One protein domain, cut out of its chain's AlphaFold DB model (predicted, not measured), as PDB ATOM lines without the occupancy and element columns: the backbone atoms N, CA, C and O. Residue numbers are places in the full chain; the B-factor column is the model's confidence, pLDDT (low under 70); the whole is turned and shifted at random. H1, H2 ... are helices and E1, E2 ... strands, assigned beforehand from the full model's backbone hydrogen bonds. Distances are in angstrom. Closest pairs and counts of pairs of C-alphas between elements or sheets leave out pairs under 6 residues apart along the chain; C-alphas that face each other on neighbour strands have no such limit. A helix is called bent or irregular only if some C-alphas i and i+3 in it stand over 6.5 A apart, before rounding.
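AT A GLANCE: This is residues 6 to 20 and 34 to 121 of the 122 residues of an uncharacterized protein of Arthrobacter sp. ov407 (UniProt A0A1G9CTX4). One strongly twisted antiparallel sheet is rolled part of the way into a barrel: the long bent strand E2 lies in its middle, with E4 and E5 on one wing and E8, E7 and E6 on the other. The barrel is left open between E5 and E6; the link from E5 to E6, with the short helix H2 in it, spans that side, and E3 with E1 extends the sheet beyond the bend of E2. The printed part has 103 residues with two named helices and eight named strands, in the order H1 E1 E2 E3 E4 E5 H2 E6 E7 E8; the class is mostly strand. The sheet is branched. The whole is compact, with a radius of gyration of the C-alphas of 12.8 A, and rounded, spanning 35 by 28 by 28 A.

IN THESE COORDINATES: E2, residues 38 to 47, is 24.4 A long, from C-alpha 38 at (281.284, 707.268, 365.399), and bends by 64 degrees at residue 44. E8, residues 113 to 120, is 21.7 A long and ends with C-alpha 120 at (274.740, 709.319, 367.608). E4, residues 65 to 71, spans 20.4 A and E5, residues 74 to 80, 17.5 A. E7 is residues 101 to 105, E3 residues 53 to 57, E6 residues 93 to 96 and E1 residues 12 to 14. H1, residues 6 to 9, begins with C-alpha 6 at (273.873, 701.118, 389.331); H2 is residues 86 to 89.

HOW THE PARTS SIT: E2 has E3 and E4 on one side and E8 on the other side. E2 and E8 are antiparallel at 154 degrees, with N 43 and O 117 2.8 A apart. E2 and E4 are antiparallel, with N 42 and O 66 at 2.7 A. The hairpin E2 and E3 has N 46 and O 54 at 2.8 A, and E3 and E1 are antiparallel, with N 57 and O 12 at 2.8 A. The hairpin E4 and E5 has N 67 and O 79 at 2.8 A. E6, E7 and E8 form a meander, each strand the antiparallel neighbour of the one before, with N 93 and O 105 at 2.7 A and N 104 and O 116 at 2.8 A. E1, E5 and E6 are edge strands; the closest C-alphas of E5 and E6, Leu 75 and Ile 94, are 8.0 A apart. H1 only grazes the sheet with residues 6 to 7, and H2 only grazes it with residues 86 to 89. Both helices are too short for an O i to N i+4 pair; their single O i to N i+3 pair is within hydrogen-bond range in H1 but not in H2.

THE WHOLE: The C-alphas farthest apart, those of Ala 60 and Asn 72, are 36.9 A apart. Residues 21 to 33 are not printed, and C-alphas 20 and 34 are 25.2 A apart across this cut. Of the links that are printed whole, none is long. Mean pLDDT of the printed part is 79.1; residue 9, residues 15 to 20 and residues 81 to 83 are under 70.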
ATOM      1  N   TRP A   6     274.606 699.884 389.067       79.81
ATOM      2  CA  TRP A   6     273.873 701.118 389.331       79.81
ATOM      3  C   TRP A   6     273.565 701.318 390.819       79.81
ATOM      4  O   TRP A   6     273.436 702.457 391.265       79.81
ATOM      5  N   ARG A   7     273.461 700.245 391.621       73.88
ATOM      6  CA  ARG A   7     273.238 700.356 393.078       73.88
ATOM      7  C   ARG A   7     274.461 700.887 393.808       73.88
ATOM      8  O   ARG A   7     274.298 701.613 394.785       73.88
ATOM      9  N   THR A   8     275.657 700.544 393.348       73.12
ATOM     10  CA  THR A   8     276.922 701.075 393.875       73.12
ATOM     11  C   THR A   8     277.067 702.558 393.548       73.12
ATOM     12  O   THR A   8     277.583 703.328 394.352       73.12
ATOM     13  N   TRP A   9     276.553 702.960 392.387       69.88
ATOM     14  CA  TRP A   9     276.639 704.314 391.854       69.88
ATOM     15  C   TRP A   9     275.519 705.271 392.322       69.88
ATOM     16  O   TRP A   9     275.626 706.474 392.110       69.88
ATOM     17  N   LYS A  10     274.468 704.758 392.984       70.88
ATOM     18  CA  LYS A  10     273.294 705.486 393.534       70.88
ATOM     19  C   LYS A  10     272.925 706.799 392.808       70.88
ATOM     20  O   LYS A  10     272.926 707.862 393.435       70.88
ATOM     21  N   PRO A  11     272.576 706.737 391.515       71.06
ATOM     22  CA  PRO A  11     272.031 707.885 390.807       71.06
ATOM     23  C   PRO A  11     270.616 708.220 391.304       71.06
ATOM     24  O   PRO A  11     269.869 707.328 391.718       71.06
ATOM     25  N   TYR A  12     270.224 709.492 391.224       75.31
ATOM     26  CA  TYR A  12     268.869 709.931 391.561       75.31
ATOM     27  C   TYR A  12     268.053 710.094 390.288       75.31
ATOM     28  O   TYR A  12     268.414 710.877 389.414       75.31
ATOM     29  N   ALA A  13     266.944 709.366 390.181       74.12
ATOM     30  CA  ALA A  13     266.010 709.568 389.085       74.12
ATOM     31  C   ALA A  13     265.223 710.856 389.318       74.12
ATOM     32  O   ALA A  13     264.488 710.983 390.300       74.12
ATOM     33  N   VAL A  14     265.380 711.812 388.408       73.00
ATOM     34  CA  VAL A  14     264.533 712.995 388.346       73.00
ATOM     35  C   VAL A  14     263.563 712.781 387.194       73.00
ATOM     36  O   VAL A  14     263.962 712.700 386.030       73.00
ATOM     37  N   ILE A  15     262.267 712.736 387.516       64.56
ATOM     38  CA  ILE A  15     261.161 712.683 386.548       64.56
ATOM     39  C   ILE A  15     261.007 714.066 385.897       64.56
ATOM     40  O   ILE A  15     259.977 714.729 385.980       64.56
ATOM     41  N   ALA A  16     262.077 714.569 385.298       54.41
ATOM     42  CA  ALA A  16     262.016 715.742 384.463       54.41
ATOM     43  C   ALA A  16     261.734 715.237 383.047       54.41
ATOM     44  O   ALA A  16     262.594 714.630 382.409       54.41
ATOM     45  N   ALA A  17     260.514 715.473 382.561       44.69
ATOM     46  CA  ALA A  17     260.154 715.326 381.155       44.69
ATOM     47  C   ALA A  17     260.890 716.408 380.348       44.69
ATOM     48  O   ALA A  17     260.298 717.393 379.913       44.69
ATOM     49  N   VAL A  18     262.219 716.320 380.255       45.81
ATOM     50  CA  VAL A  18     262.996 717.385 379.636       45.81
ATOM     51  C   VAL A  18     262.960 717.210 378.129       45.81
ATOM     52  O   VAL A  18     263.603 716.326 377.571       45.81
ATOM     53  N   CYS A  19     262.272 718.144 377.480       39.12
ATOM     54  CA  CYS A  19     262.471 718.532 376.091       39.12
ATOM     55  C   CYS A  19     263.904 719.070 375.887       39.12
ATOM     56  O   CYS A  19     264.106 720.270 375.710       39.12
ATOM     57  N   ILE A  20     264.930 718.217 375.969       45.50
ATOM     58  CA  ILE A  20     266.275 718.574 375.505       45.50
ATOM     59  C   ILE A  20     266.209 718.476 373.985       45.50
ATOM     60  O   ILE A  20     266.032 717.384 373.449       45.50
ATOM     61  N   ALA A  34     272.288 697.680 362.612       76.75
ATOM     62  CA  ALA A  34     273.611 697.855 363.200       76.75
ATOM     63  C   ALA A  34     273.850 699.337 363.534       76.75
ATOM     64  O   ALA A  34     273.487 700.220 362.751       76.75
ATOM     65  N   LEU A  35     274.470 699.599 364.686       83.69
ATOM     66  CA  LEU A  35     274.788 700.956 365.125       83.69
ATOM     67  C   LEU A  35     275.791 701.623 364.170       83.69
ATOM     68  O   LEU A  35     276.761 701.000 363.731       83.69
ATOM     69  N   LYS A  36     275.572 702.904 363.870       86.00
ATOM     70  CA  LYS A  36     276.483 703.739 363.083       86.00
ATOM     71  C   LYS A  36     277.823 703.849 363.792       86.00
ATOM     72  O   LYS A  36     277.877 703.965 365.015       86.00
ATOM     73  N   ASN A  37     278.894 703.860 363.009       89.00
ATOM     74  CA  ASN A  37     280.229 704.110 363.527       89.00
ATOM     75  C   ASN A  37     280.392 705.592 363.844       89.00
ATOM     76  O   ASN A  37     280.051 706.423 363.009       89.00
ATOM     77  N   GLY A  38     280.970 705.900 364.998       88.81
ATOM     78  CA  GLY A  38     281.284 707.268 365.399       88.81
ATOM     79  C   GLY A  38     281.014 707.520 366.874       88.81
ATOM     80  O   GLY A  38     280.910 706.574 367.665       88.81
ATOM     81  N   ALA A  39     280.973 708.799 367.231       89.56
ATOM     82  CA  ALA A  39     280.742 709.248 368.590       89.56
ATOM     83  C   ALA A  39     279.246 709.238 368.922       89.56
ATOM     84  O   ALA A  39     278.380 709.386 368.060       89.56
ATOM     85  N   TYR A  40     278.950 708.999 370.191       88.25
ATOM     86  CA  TYR A  40     277.606 709.035 370.732       88.25
ATOM     87  C   TYR A  40     277.633 709.878 371.995       88.25
ATOM     88  O   TYR A  40     278.448 709.620 372.882       88.25
ATOM     89  N   SER A  41     276.724 710.841 372.080       87.88
ATOM     90  CA  SER A  41     276.453 711.558 373.317       87.88
ATOM     91  C   SER A  41     275.464 710.752 374.133       87.88
ATOM     92  O   SER A  41     274.439 710.293 373.623       87.88
ATOM     93  N   CYS A  42     275.768 710.567 375.406       85.88
ATOM     94  CA  CYS A  42     274.995 709.712 376.276       85.88
ATOM     95  C   CYS A  42     274.548 710.428 377.543       85.88
ATOM     96  O   CYS A  42     275.138 711.404 378.010       85.88
ATOM     97  N   THR A  43     273.478 709.918 378.132       86.62
ATOM     98  CA  THR A  43     272.928 710.389 379.397       86.62
ATOM     99  C   THR A  43     272.451 709.193 380.196       86.62
ATOM    100  O   THR A  43     271.862 708.250 379.660       86.62
ATOM    101  N   ALA A  44     272.718 709.218 381.493       86.12
ATOM    102  CA  ALA A  44     272.211 708.195 382.379       86.12
ATOM    103  C   ALA A  44     270.717 708.392 382.642       86.12
ATOM    104  O   ALA A  44     270.230 709.509 382.836       86.12
ATOM    105  N   VAL A  45     269.984 707.289 382.626       86.31
ATOM    106  CA  VAL A  45     268.526 707.263 382.608       86.31
ATOM    107  C   VAL A  45     267.998 706.064 383.388       86.31
ATOM    108  O   VAL A  45     268.564 704.975 383.344       86.31
ATOM    109  N   PHE A  46     266.880 706.244 384.076       87.25
ATOM    110  CA  PHE A  46     266.065 705.149 384.577       87.25
ATOM    111  C   PHE A  46     264.992 704.834 383.540       87.25
ATOM    112  O   PHE A  46     264.189 705.697 383.203       87.25
ATOM    113  N   VAL A  47     264.988 703.613 383.013       84.44
ATOM    114  CA  VAL A  47     263.946 703.103 382.121       84.44
ATOM    115  C   VAL A  47     262.890 702.425 382.981       84.44
ATOM    116  O   VAL A  47     263.194 701.472 383.693       84.44
ATOM    117  N   ASN A  48     261.652 702.901 382.936       83.81
ATOM    118  CA  ASN A  48     260.555 702.325 383.701       83.81
ATOM    119  C   ASN A  48     259.883 701.146 382.965       83.81
ATOM    120  O   ASN A  48     260.218 700.835 381.823       83.81
ATOM    121  N   ALA A  49     258.899 700.514 383.618       82.62
ATOM    122  CA  ALA A  49     258.153 699.360 383.094       82.62
ATOM    123  C   ALA A  49     257.460 699.594 381.742       82.62
ATOM    124  O   ALA A  49     257.209 698.643 381.003       82.62
ATOM    125  N   GLU A  50     257.168 700.849 381.408       80.50
ATOM    126  CA  GLU A  50     256.540 701.247 380.147       80.50
ATOM    127  C   GLU A  50     257.577 701.556 379.052       80.50
ATOM    128  O   GLU A  50     257.215 701.955 377.946       80.50
ATOM    129  N   GLY A  51     258.875 701.418 379.344       75.31
ATOM    130  CA  GLY A  51     259.954 701.815 378.444       75.31
ATOM    131  C   GLY A  51     260.111 703.333 378.310       75.31
ATOM    132  O   GLY A  51     260.808 703.803 377.406       75.31
ATOM    133  N   LYS A  52     259.463 704.109 379.186       78.81
ATOM    134  CA  LYS A  52     259.731 705.539 379.345       78.81
ATOM    135  C   LYS A  52     261.017 705.697 380.121       78.81
ATOM    136  O   LYS A  52     261.333 704.853 380.953       78.81
ATOM    137  N   TYR A  53     261.737 706.775 379.853       80.88
ATOM    138  CA  TYR A  53     262.949 707.033 380.582       80.88
ATOM    139  C   TYR A  53     262.933 708.374 381.300       80.88
ATOM    140  O   TYR A  53     262.308 709.339 380.861       80.88
ATOM    141  N   GLU A  54     263.623 708.377 382.429       84.62
ATOM    142  CA  GLU A  54     263.735 709.458 383.393       84.62
ATOM    143  C   GLU A  54     265.218 709.772 383.556       84.62
ATOM    144  O   GLU A  54     266.034 708.859 383.669       84.62
ATOM    145  N   VAL A  55     265.594 711.047 383.525       84.88
ATOM    146  CA  VAL A  55     267.008 711.426 383.567       84.88
ATOM    147  C   VAL A  55     267.561 711.203 384.970       84.88
ATOM    148  O   VAL A  55     266.963 711.613 385.965       84.88
ATOM    149  N   LEU A  56     268.730 710.575 385.037       85.12
ATOM    150  CA  LEU A  56     269.472 710.409 386.271       85.12
ATOM    151  C   LEU A  56     270.370 711.628 386.515       85.12
ATOM    152  O   LEU A  56     271.087 712.091 385.619       85.12
ATOM    153  N   THR A  57     270.346 712.131 387.744       83.44
ATOM    154  CA  THR A  57     271.204 713.219 388.212       83.44
ATOM    155  C   THR A  57     272.070 712.780 389.384       83.44
ATOM    156  O   THR A  57     271.767 711.809 390.086       83.44
ATOM    157  N   ASP A  58     273.149 713.520 389.611       81.00
ATOM    158  CA  ASP A  58     273.951 713.402 390.822       81.00
ATOM    159  C   ASP A  58     273.244 714.035 392.041       81.00
ATOM    160  O   ASP A  58     272.097 714.491 391.968       81.00
ATOM    161  N   GLN A  59     273.938 714.064 393.183       78.94
ATOM    162  CA  GLN A  59     273.438 714.671 394.423       78.94
ATOM    163  C   GLN A  59     273.198 716.185 394.316       78.94
ATOM    164  O   GLN A  59     272.423 716.729 395.101       78.94
ATOM    165  N   ALA A  60     273.852 716.866 393.374       81.44
ATOM    166  CA  ALA A  60     273.680 718.291 393.120       81.44
ATOM    167  C   ALA A  60     272.541 718.576 392.120       81.44
ATOM    168  O   ALA A  60     272.264 719.738 391.824       81.44
ATOM    169  N   GLY A  61     271.868 717.539 391.605       78.75
ATOM    170  CA  GLY A  61     270.833 717.674 390.581       78.75
ATOM    171  C   GLY A  61     271.397 717.910 389.177       78.75
ATOM    172  O   GLY A  61     270.652 718.285 388.269       78.75
ATOM    173  N   ILE A  62     272.699 717.694 388.974       81.19
ATOM    174  CA  ILE A  62     273.353 717.829 387.674       81.19
ATOM    175  C   ILE A  62     273.159 716.534 386.890       81.19
ATOM    176  O   ILE A  62     273.291 715.433 387.427       81.19
ATOM    177  N   ARG A  63     272.824 716.660 385.602       80.31
ATOM    178  CA  ARG A  63     272.678 715.499 384.718       80.31
ATOM    179  C   ARG A  63     273.981 714.744 384.607       80.31
ATOM    180  O   ARG A  63     275.040 715.339 384.423       80.31
ATOM    181  N   ILE A  64     273.856 713.430 384.613       80.81
ATOM    182  CA  ILE A  64     274.999 712.566 384.410       80.81
ATOM    183  C   ILE A  64     275.103 712.263 382.918       80.81
ATOM    184  O   ILE A  64     274.309 711.499 382.361       80.81
ATOM    185  N   SER A  65     276.099 712.879 382.294       82.69
ATOM    186  CA  SER A  65     276.458 712.649 380.901       82.69
ATOM    187  C   SER A  65     277.515 711.555 380.775       82.69
ATOM    188  O   SER A  65     278.285 711.275 381.698       82.69
ATOM    189  N   ALA A  66     277.537 710.928 379.610       82.94
ATOM    190  CA  ALA A  66     278.573 709.997 379.210       82.94
ATOM    191  C   ALA A  66     278.824 710.136 377.706       82.94
ATOM    192  O   ALA A  66     278.004 710.694 376.983       82.94
ATOM    193  N   ASP A  67     279.924 709.574 377.234       86.62
ATOM    194  CA  ASP A  67     280.276 709.516 375.825       86.62
ATOM    195  C   ASP A  67     280.549 708.075 375.422       86.62
ATOM    196  O   ASP A  67     281.219 707.322 376.136       86.62
ATOM    197  N   ALA A  68     280.081 707.699 374.241       87.50
ATOM    198  CA  ALA A  68     280.370 706.413 373.638       87.50
ATOM    199  C   ALA A  68     281.039 706.553 372.276       87.50
ATOM    200  O   ALA A  68     280.933 707.554 371.573       87.50
ATOM    201  N   THR A  69     281.732 705.495 371.878       88.19
ATOM    202  CA  THR A  69     282.213 705.319 370.515       88.19
ATOM    203  C   THR A  69     281.816 703.939 370.037       88.19
ATOM    204  O   THR A  69     282.132 702.934 370.680       88.19
ATOM    205  N   VAL A  70     281.158 703.892 368.884       86.88
ATOM    206  CA  VAL A  70     280.794 702.652 368.201       86.88
ATOM    207  C   VAL A  70     281.700 702.454 366.993       86.88
ATOM    208  O   VAL A  70     281.981 703.389 366.239       86.88
ATOM    209  N   ARG A  71     282.152 701.216 366.791       86.56
ATOM    210  CA  ARG A  71     282.894 700.790 365.606       86.56
ATOM    211  C   ARG A  71     282.430 699.404 365.170       86.56
ATOM    212  O   ARG A  71     282.360 698.477 365.970       86.56
ATOM    213  N   ASN A  72     282.145 699.267 363.883       84.25
ATOM    214  CA  ASN A  72     281.568 698.080 363.257       84.25
ATOM    215  C   ASN A  72     280.295 697.596 363.972       84.25
ATOM    216  O   ASN A  72     280.144 696.403 364.217       84.25
ATOM    217  N   GLY A  73     279.421 698.526 364.368       78.12
ATOM    218  CA  GLY A  73     278.197 698.216 365.114       78.12
ATOM    219  C   GLY A  73     278.404 697.804 366.576       78.12
ATOM    220  O   GLY A  73     277.422 697.554 367.267       78.12
ATOM    221  N   ASN A  74     279.649 697.766 367.060       80.69
ATOM    222  CA  ASN A  74     279.990 697.385 368.428       80.69
ATOM    223  C   ASN A  74     280.440 698.596 369.245       80.69
ATOM    224  O   ASN A  74     281.196 699.438 368.758       80.69
ATOM    225  N   LEU A  75     280.021 698.660 370.507       81.44
ATOM    226  CA  LEU A  75     280.527 699.642 371.460       81.44
ATOM    227  C   LEU A  75     282.005 699.348 371.758       81.44
ATOM    228  O   LEU A  75     282.329 698.298 372.306       81.44
ATOM    229  N   VAL A  76     282.900 700.266 371.390       83.75
ATOM    230  CA  VAL A  76     284.352 700.131 371.624       83.75
ATOM    231  C   VAL A  76     284.868 701.043 372.729       83.75
ATOM    232  O   VAL A  76     285.955 700.820 373.256       83.75
ATOM    233  N   LYS A  77     284.099 702.071 373.087       82.81
ATOM    234  CA  LYS A  77     284.386 702.958 374.209       82.81
ATOM    235  C   LYS A  77     283.071 703.426 374.807       82.81
ATOM    236  O   LYS A  77     282.170 703.794 374.065       82.81
ATOM    237  N   LEU A  78     282.996 703.443 376.126       82.06
ATOM    238  CA  LEU A  78     281.994 704.166 376.892       82.06
ATOM    239  C   LEU A  78     282.752 704.841 378.031       82.06
ATOM    240  O   LEU A  78     283.686 704.258 378.576       82.06
ATOM    241  N   SER A  79     282.433 706.088 378.320       78.69
ATOM    242  CA  SER A  79     283.085 706.872 379.358       78.69
ATOM    243  C   SER A  79     282.018 707.730 379.998       78.69
ATOM    244  O   SER A  79     281.457 708.589 379.337       78.69
ATOM    245  N   ALA A  80     281.715 707.479 381.263       71.44
ATOM    246  CA  ALA A  80     280.895 708.376 382.060       71.44
ATOM    247  C   ALA A  80     281.825 709.164 382.981       71.44
ATOM    248  O   ALA A  80     282.777 708.592 383.515       71.44
ATOM    249  N   ASP A  81     281.541 710.447 383.200       65.69
ATOM    250  CA  ASP A  81     282.346 711.311 384.079       65.69
ATOM    251  C   ASP A  81     282.295 710.891 385.561       65.69
ATOM    252  O   ASP A  81     283.023 711.412 386.404       65.69
ATOM    253  N   THR A  82     281.457 709.913 385.904       60.09
ATOM    254  CA  THR A  82     281.257 709.444 387.275       60.09
ATOM    255  C   THR A  82     281.530 707.951 387.427       60.09
ATOM    256  O   THR A  82     280.978 707.169 386.663       60.09
ATOM    257  N   ALA A  83     282.299 707.599 388.471       59.00
ATOM    258  CA  ALA A  83     282.437 706.348 389.256       59.00
ATOM    259  C   ALA A  83     282.368 704.943 388.602       59.00
ATOM    260  O   ALA A  83     282.699 703.970 389.280       59.00
ATOM    261  N   MET A  84     281.975 704.783 387.341       70.25
ATOM    262  CA  MET A  84     281.969 703.502 386.640       70.25
ATOM    263  C   MET A  84     283.355 703.225 386.071       70.25
ATOM    264  O   MET A  84     283.857 703.962 385.223       70.25
ATOM    265  N   SER A  85     283.978 702.140 386.524       71.31
ATOM    266  CA  SER A  85     285.257 701.714 385.966       71.31
ATOM    267  C   SER A  85     285.075 701.117 384.567       71.31
ATOM    268  O   SER A  85     284.019 700.576 384.234       71.31
ATOM    269  N   SER A  86     286.134 701.106 383.756       70.12
ATOM    270  CA  SER A  86     286.143 700.407 382.461       70.12
ATOM    271  C   SER A  86     285.748 698.927 382.573       70.12
ATOM    272  O   SER A  86     285.170 698.379 381.641       70.12
ATOM    273  N   ALA A  87     286.029 698.286 383.713       71.75
ATOM    274  CA  ALA A  87     285.664 696.895 383.988       71.75
ATOM    275  C   ALA A  87     284.174 696.703 384.315       71.75
ATOM    276  O   ALA A  87     283.656 695.596 384.195       71.75
ATOM    277  N   ASP A  88     283.481 697.756 384.743       77.44
ATOM    278  CA  ASP A  88     282.035 697.733 384.958       77.44
ATOM    279  C   ASP A  88     281.292 697.970 383.644       77.44
ATOM    280  O   ASP A  88     280.284 697.325 383.367       77.44
ATOM    281  N   LEU A  89     281.857 698.807 382.774       74.06
ATOM    282  CA  LEU A  89     281.306 699.087 381.451       74.06
ATOM    283  C   LEU A  89     281.272 697.849 380.543       74.06
ATOM    284  O   LEU A  89     280.345 697.704 379.749       74.06
ATOM    285  N   THR A  90     282.222 696.919 380.680       75.88
ATOM    286  CA  THR A  90     282.223 695.655 379.914       75.88
ATOM    287  C   THR A  90     281.147 694.665 380.357       75.88
ATOM    288  O   THR A  90     280.859 693.719 379.626       75.88
ATOM    289  N   LYS A  91     280.538 694.865 381.532       80.44
ATOM    290  CA  LYS A  91     279.435 694.033 382.038       80.44
ATOM    291  C   LYS A  91     278.072 694.498 381.514       80.44
ATOM    292  O   LYS A  91     277.073 693.816 381.728       80.44
ATOM    293  N   LEU A  92     278.018 695.651 380.845       85.00
ATOM    294  CA  LEU A  92     276.780 696.202 380.314       85.00
ATOM    295  C   LEU A  92     276.352 695.471 379.039       85.00
ATOM    296  O   LEU A  92     277.124 695.265 378.105       85.00
ATOM    297  N   THR A  93     275.069 695.147 378.978       87.56
ATOM    298  CA  THR A  93     274.386 694.683 377.776       87.56
ATOM    299  C   THR A  93     273.925 695.876 376.951       87.56
ATOM    300  O   THR A  93     273.249 696.774 377.458       87.56
ATOM    301  N   ILE A  94     274.245 695.863 375.657       85.50
ATOM    302  CA  ILE A  94     273.812 696.883 374.701       85.50
ATOM    303  C   ILE A  94     272.492 696.462 374.062       85.50
ATOM    304  O   ILE A  94     272.384 695.379 373.490       85.50
ATOM    305  N   LYS A  95     271.492 697.342 374.135       84.25
ATOM    306  CA  LYS A  95     270.212 697.214 373.433       84.25
ATOM    307  C   LYS A  95     270.085 698.322 372.386       84.25
ATOM    308  O   LYS A  95     269.724 699.446 372.746       84.25
ATOM    309  N   PRO A  96     270.376 698.033 371.109       80.25
ATOM    310  CA  PRO A  96     270.148 698.976 370.023       80.25
ATOM    311  C   PRO A  96     268.656 699.285 369.851       80.25
ATOM    312  O   PRO A  96     267.806 698.401 369.988       80.25
ATOM    313  N   LYS A  97     268.338 700.529 369.492       77.50
ATOM    314  CA  LYS A  97     267.021 700.936 368.983       77.50
ATOM    315  C   LYS A  97     267.233 701.708 367.684       77.50
ATOM    316  O   LYS A  97     267.438 702.914 367.694       77.50
ATOM    317  N   GLY A  98     267.228 700.994 366.564       76.81
ATOM    318  CA  GLY A  98     267.667 701.551 365.285       76.81
ATOM    319  C   GLY A  98     269.193 701.627 365.172       76.81
ATOM    320  O   GLY A  98     269.910 700.907 365.863       76.81
ATOM    321  N   ASN A  99     269.686 702.469 364.258       79.56
ATOM    322  CA  ASN A  99     271.117 702.563 363.941       79.56
ATOM    323  C   ASN A  99     271.847 703.705 364.659       79.56
ATOM    324  O   ASN A  99     273.065 703.772 364.587       79.56
ATOM    325  N   SER A 100     271.136 704.617 365.312       79.31
ATOM    326  CA  SER A 100     271.723 705.815 365.918       79.31
ATOM    327  C   SER A 100     271.493 705.896 367.418       79.31
ATOM    328  O   SER A 100     271.866 706.896 368.013       79.31
ATOM    329  N   HIS A 101     270.890 704.873 368.028       82.19
ATOM    330  CA  HIS A 101     270.560 704.881 369.446       82.19
ATOM    331  C   HIS A 101     270.763 703.511 370.082       82.19
ATOM    332  O   HIS A 101     270.426 702.476 369.496       82.19
ATOM    333  N   PHE A 102     271.244 703.498 371.320       86.06
ATOM    334  CA  PHE A 102     271.245 702.302 372.154       86.06
ATOM    335  C   PHE A 102     271.136 702.636 373.639       86.06
ATOM    336  O   PHE A 102     271.474 703.733 374.077       86.06
ATOM    337  N   THR A 103     270.718 701.648 374.428       87.94
ATOM    338  CA  THR A 103     270.844 701.687 375.889       87.94
ATOM    339  C   THR A 103     271.843 700.647 376.369       87.94
ATOM    340  O   THR A 103     271.773 699.500 375.926       87.94
ATOM    341  N   ALA A 104     272.716 701.017 377.298       88.19
ATOM    342  CA  ALA A 104     273.633 700.111 377.980       88.19
ATOM    343  C   ALA A 104     273.151 699.857 379.418       88.19
ATOM    344  O   ALA A 104     272.987 700.809 380.181       88.19
ATOM    345  N   THR A 105     272.903 698.598 379.788       88.88
ATOM    346  CA  THR A 105     272.413 698.196 381.124       88.88
ATOM    347  C   THR A 105     272.929 696.807 381.505       88.88
ATOM    348  O   THR A 105     273.065 695.950 380.639       88.88
ATOM    349  N   ASP A 106     273.222 696.552 382.776       86.62
ATOM    350  CA  ASP A 106     273.569 695.225 383.315       86.62
ATOM    351  C   ASP A 106     272.334 694.397 383.717       86.62
ATOM    352  O   ASP A 106     272.455 693.189 383.912       86.62
ATOM    353  N   ASP A 107     271.144 695.010 383.746       83.81
ATOM    354  CA  ASP A 107     269.886 694.379 384.162       83.81
ATOM    355  C   ASP A 107     268.824 694.356 383.035       83.81
ATOM    356  O   ASP A 107     267.680 694.785 383.220       83.81
ATOM    357  N   PRO A 108     269.138 693.825 381.836       72.81
ATOM    358  CA  PRO A 108     268.260 693.919 380.668       72.81
ATOM    359  C   PRO A 108     266.949 693.130 380.791       72.81
ATOM    360  O   PRO A 108     266.047 693.347 379.981       72.81
ATOM    361  N   ALA A 109     266.850 692.192 381.734       78.19
ATOM    362  CA  ALA A 109     265.661 691.367 381.949       78.19
ATOM    363  C   ALA A 109     264.619 692.032 382.863       78.19
ATOM    364  O   ALA A 109     263.503 691.529 382.986       78.19
ATOM    365  N   MET A 110     264.970 693.144 383.512       77.50
ATOM    366  CA  MET A 110     264.052 693.839 384.404       77.50
ATOM    367  C   MET A 110     263.033 694.648 383.603       77.50
ATOM    368  O   MET A 110     263.355 695.237 382.572       77.50
ATOM    369  N   HIS A 111     261.801 694.716 384.111       81.44
ATOM    370  CA  HIS A 111     260.776 695.597 383.547       81.44
ATOM    371  C   HIS A 111     261.192 697.067 383.666       81.44
ATOM    372  O   HIS A 111     260.927 697.849 382.767       81.44
ATOM    373  N   SER A 112     261.907 697.424 384.732       84.00
ATOM    374  CA  SER A 112     262.505 698.743 384.912       84.00
ATOM    375  C   SER A 112     263.969 698.618 385.313       84.00
ATOM    376  O   SER A 112     264.289 697.818 386.194       84.00
ATOM    377  N   TYR A 113     264.845 699.411 384.711       86.56
ATOM    378  CA  TYR A 113     266.289 699.313 384.901       86.56
ATOM    379  C   TYR A 113     266.972 700.665 384.717       86.56
ATOM    380  O   TYR A 113     266.543 701.499 383.925       86.56
ATOM    381  N   ASN A 114     268.081 700.864 385.422       88.06
ATOM    382  CA  ASN A 114     268.984 701.969 385.130       88.06
ATOM    383  C   ASN A 114     269.819 701.630 383.890       88.06
ATOM    384  O   ASN A 114     270.185 700.473 383.655       88.06
ATOM    385  N   ALA A 115     270.089 702.638 383.074       88.00
ATOM    386  CA  ALA A 115     270.864 702.510 381.858       88.00
ATOM    387  C   ALA A 115     271.622 703.801 381.550       88.00
ATOM    388  O   ALA A 115     271.312 704.874 382.063       88.00
ATOM    389  N   ILE A 116     272.573 703.705 380.630       87.81
ATOM    390  CA  ILE A 116     273.045 704.854 379.861       87.81
ATOM    391  C   ILE A 116     272.362 704.791 378.496       87.81
ATOM    392  O   ILE A 116     272.532 703.810 377.770       87.81
ATOM    393  N   ALA A 117     271.569 705.807 378.162       87.50
ATOM    394  CA  ALA A 117     271.038 705.999 376.817       87.50
ATOM    395  C   ALA A 117     272.027 706.827 376.006       87.50
ATOM    396  O   ALA A 117     272.529 707.833 376.498       87.50
ATOM    397  N   CYS A 118     272.303 706.394 374.785       86.25
ATOM    398  CA  CYS A 118     273.287 706.994 373.900       86.25
ATOM    399  C   CYS A 118     272.670 707.269 372.536       86.25
ATOM    400  O   CYS A 118     272.050 706.374 371.959       86.25
ATOM    401  N   ASP A 119     272.937 708.455 372.000       86.00
ATOM    402  CA  ASP A 119     272.514 708.900 370.678       86.00
ATOM    403  C   ASP A 119     273.718 709.314 369.839       86.00
ATOM    404  O   ASP A 119     274.677 709.890 370.348       86.00
ATOM    405  N   PHE A 120     273.675 708.995 368.548       83.56
ATOM    406  CA  PHE A 120     274.740 709.319 367.608       83.56
ATOM    407  C   PHE A 120     274.943 710.836 367.554       83.56
ATOM    408  O   PHE A 120     274.022 711.577 367.211       83.56
ATOM    409  N   SER A 121     276.153 711.267 367.885       78.12
ATOM    410  CA  SER A 121     276.602 712.651 367.813       78.12
ATOM    411  C   SER A 121     277.671 712.688 366.731       78.12
ATOM    412  O   SER A 121     278.812 712.308 366.988       78.12
TER     413      SER A 121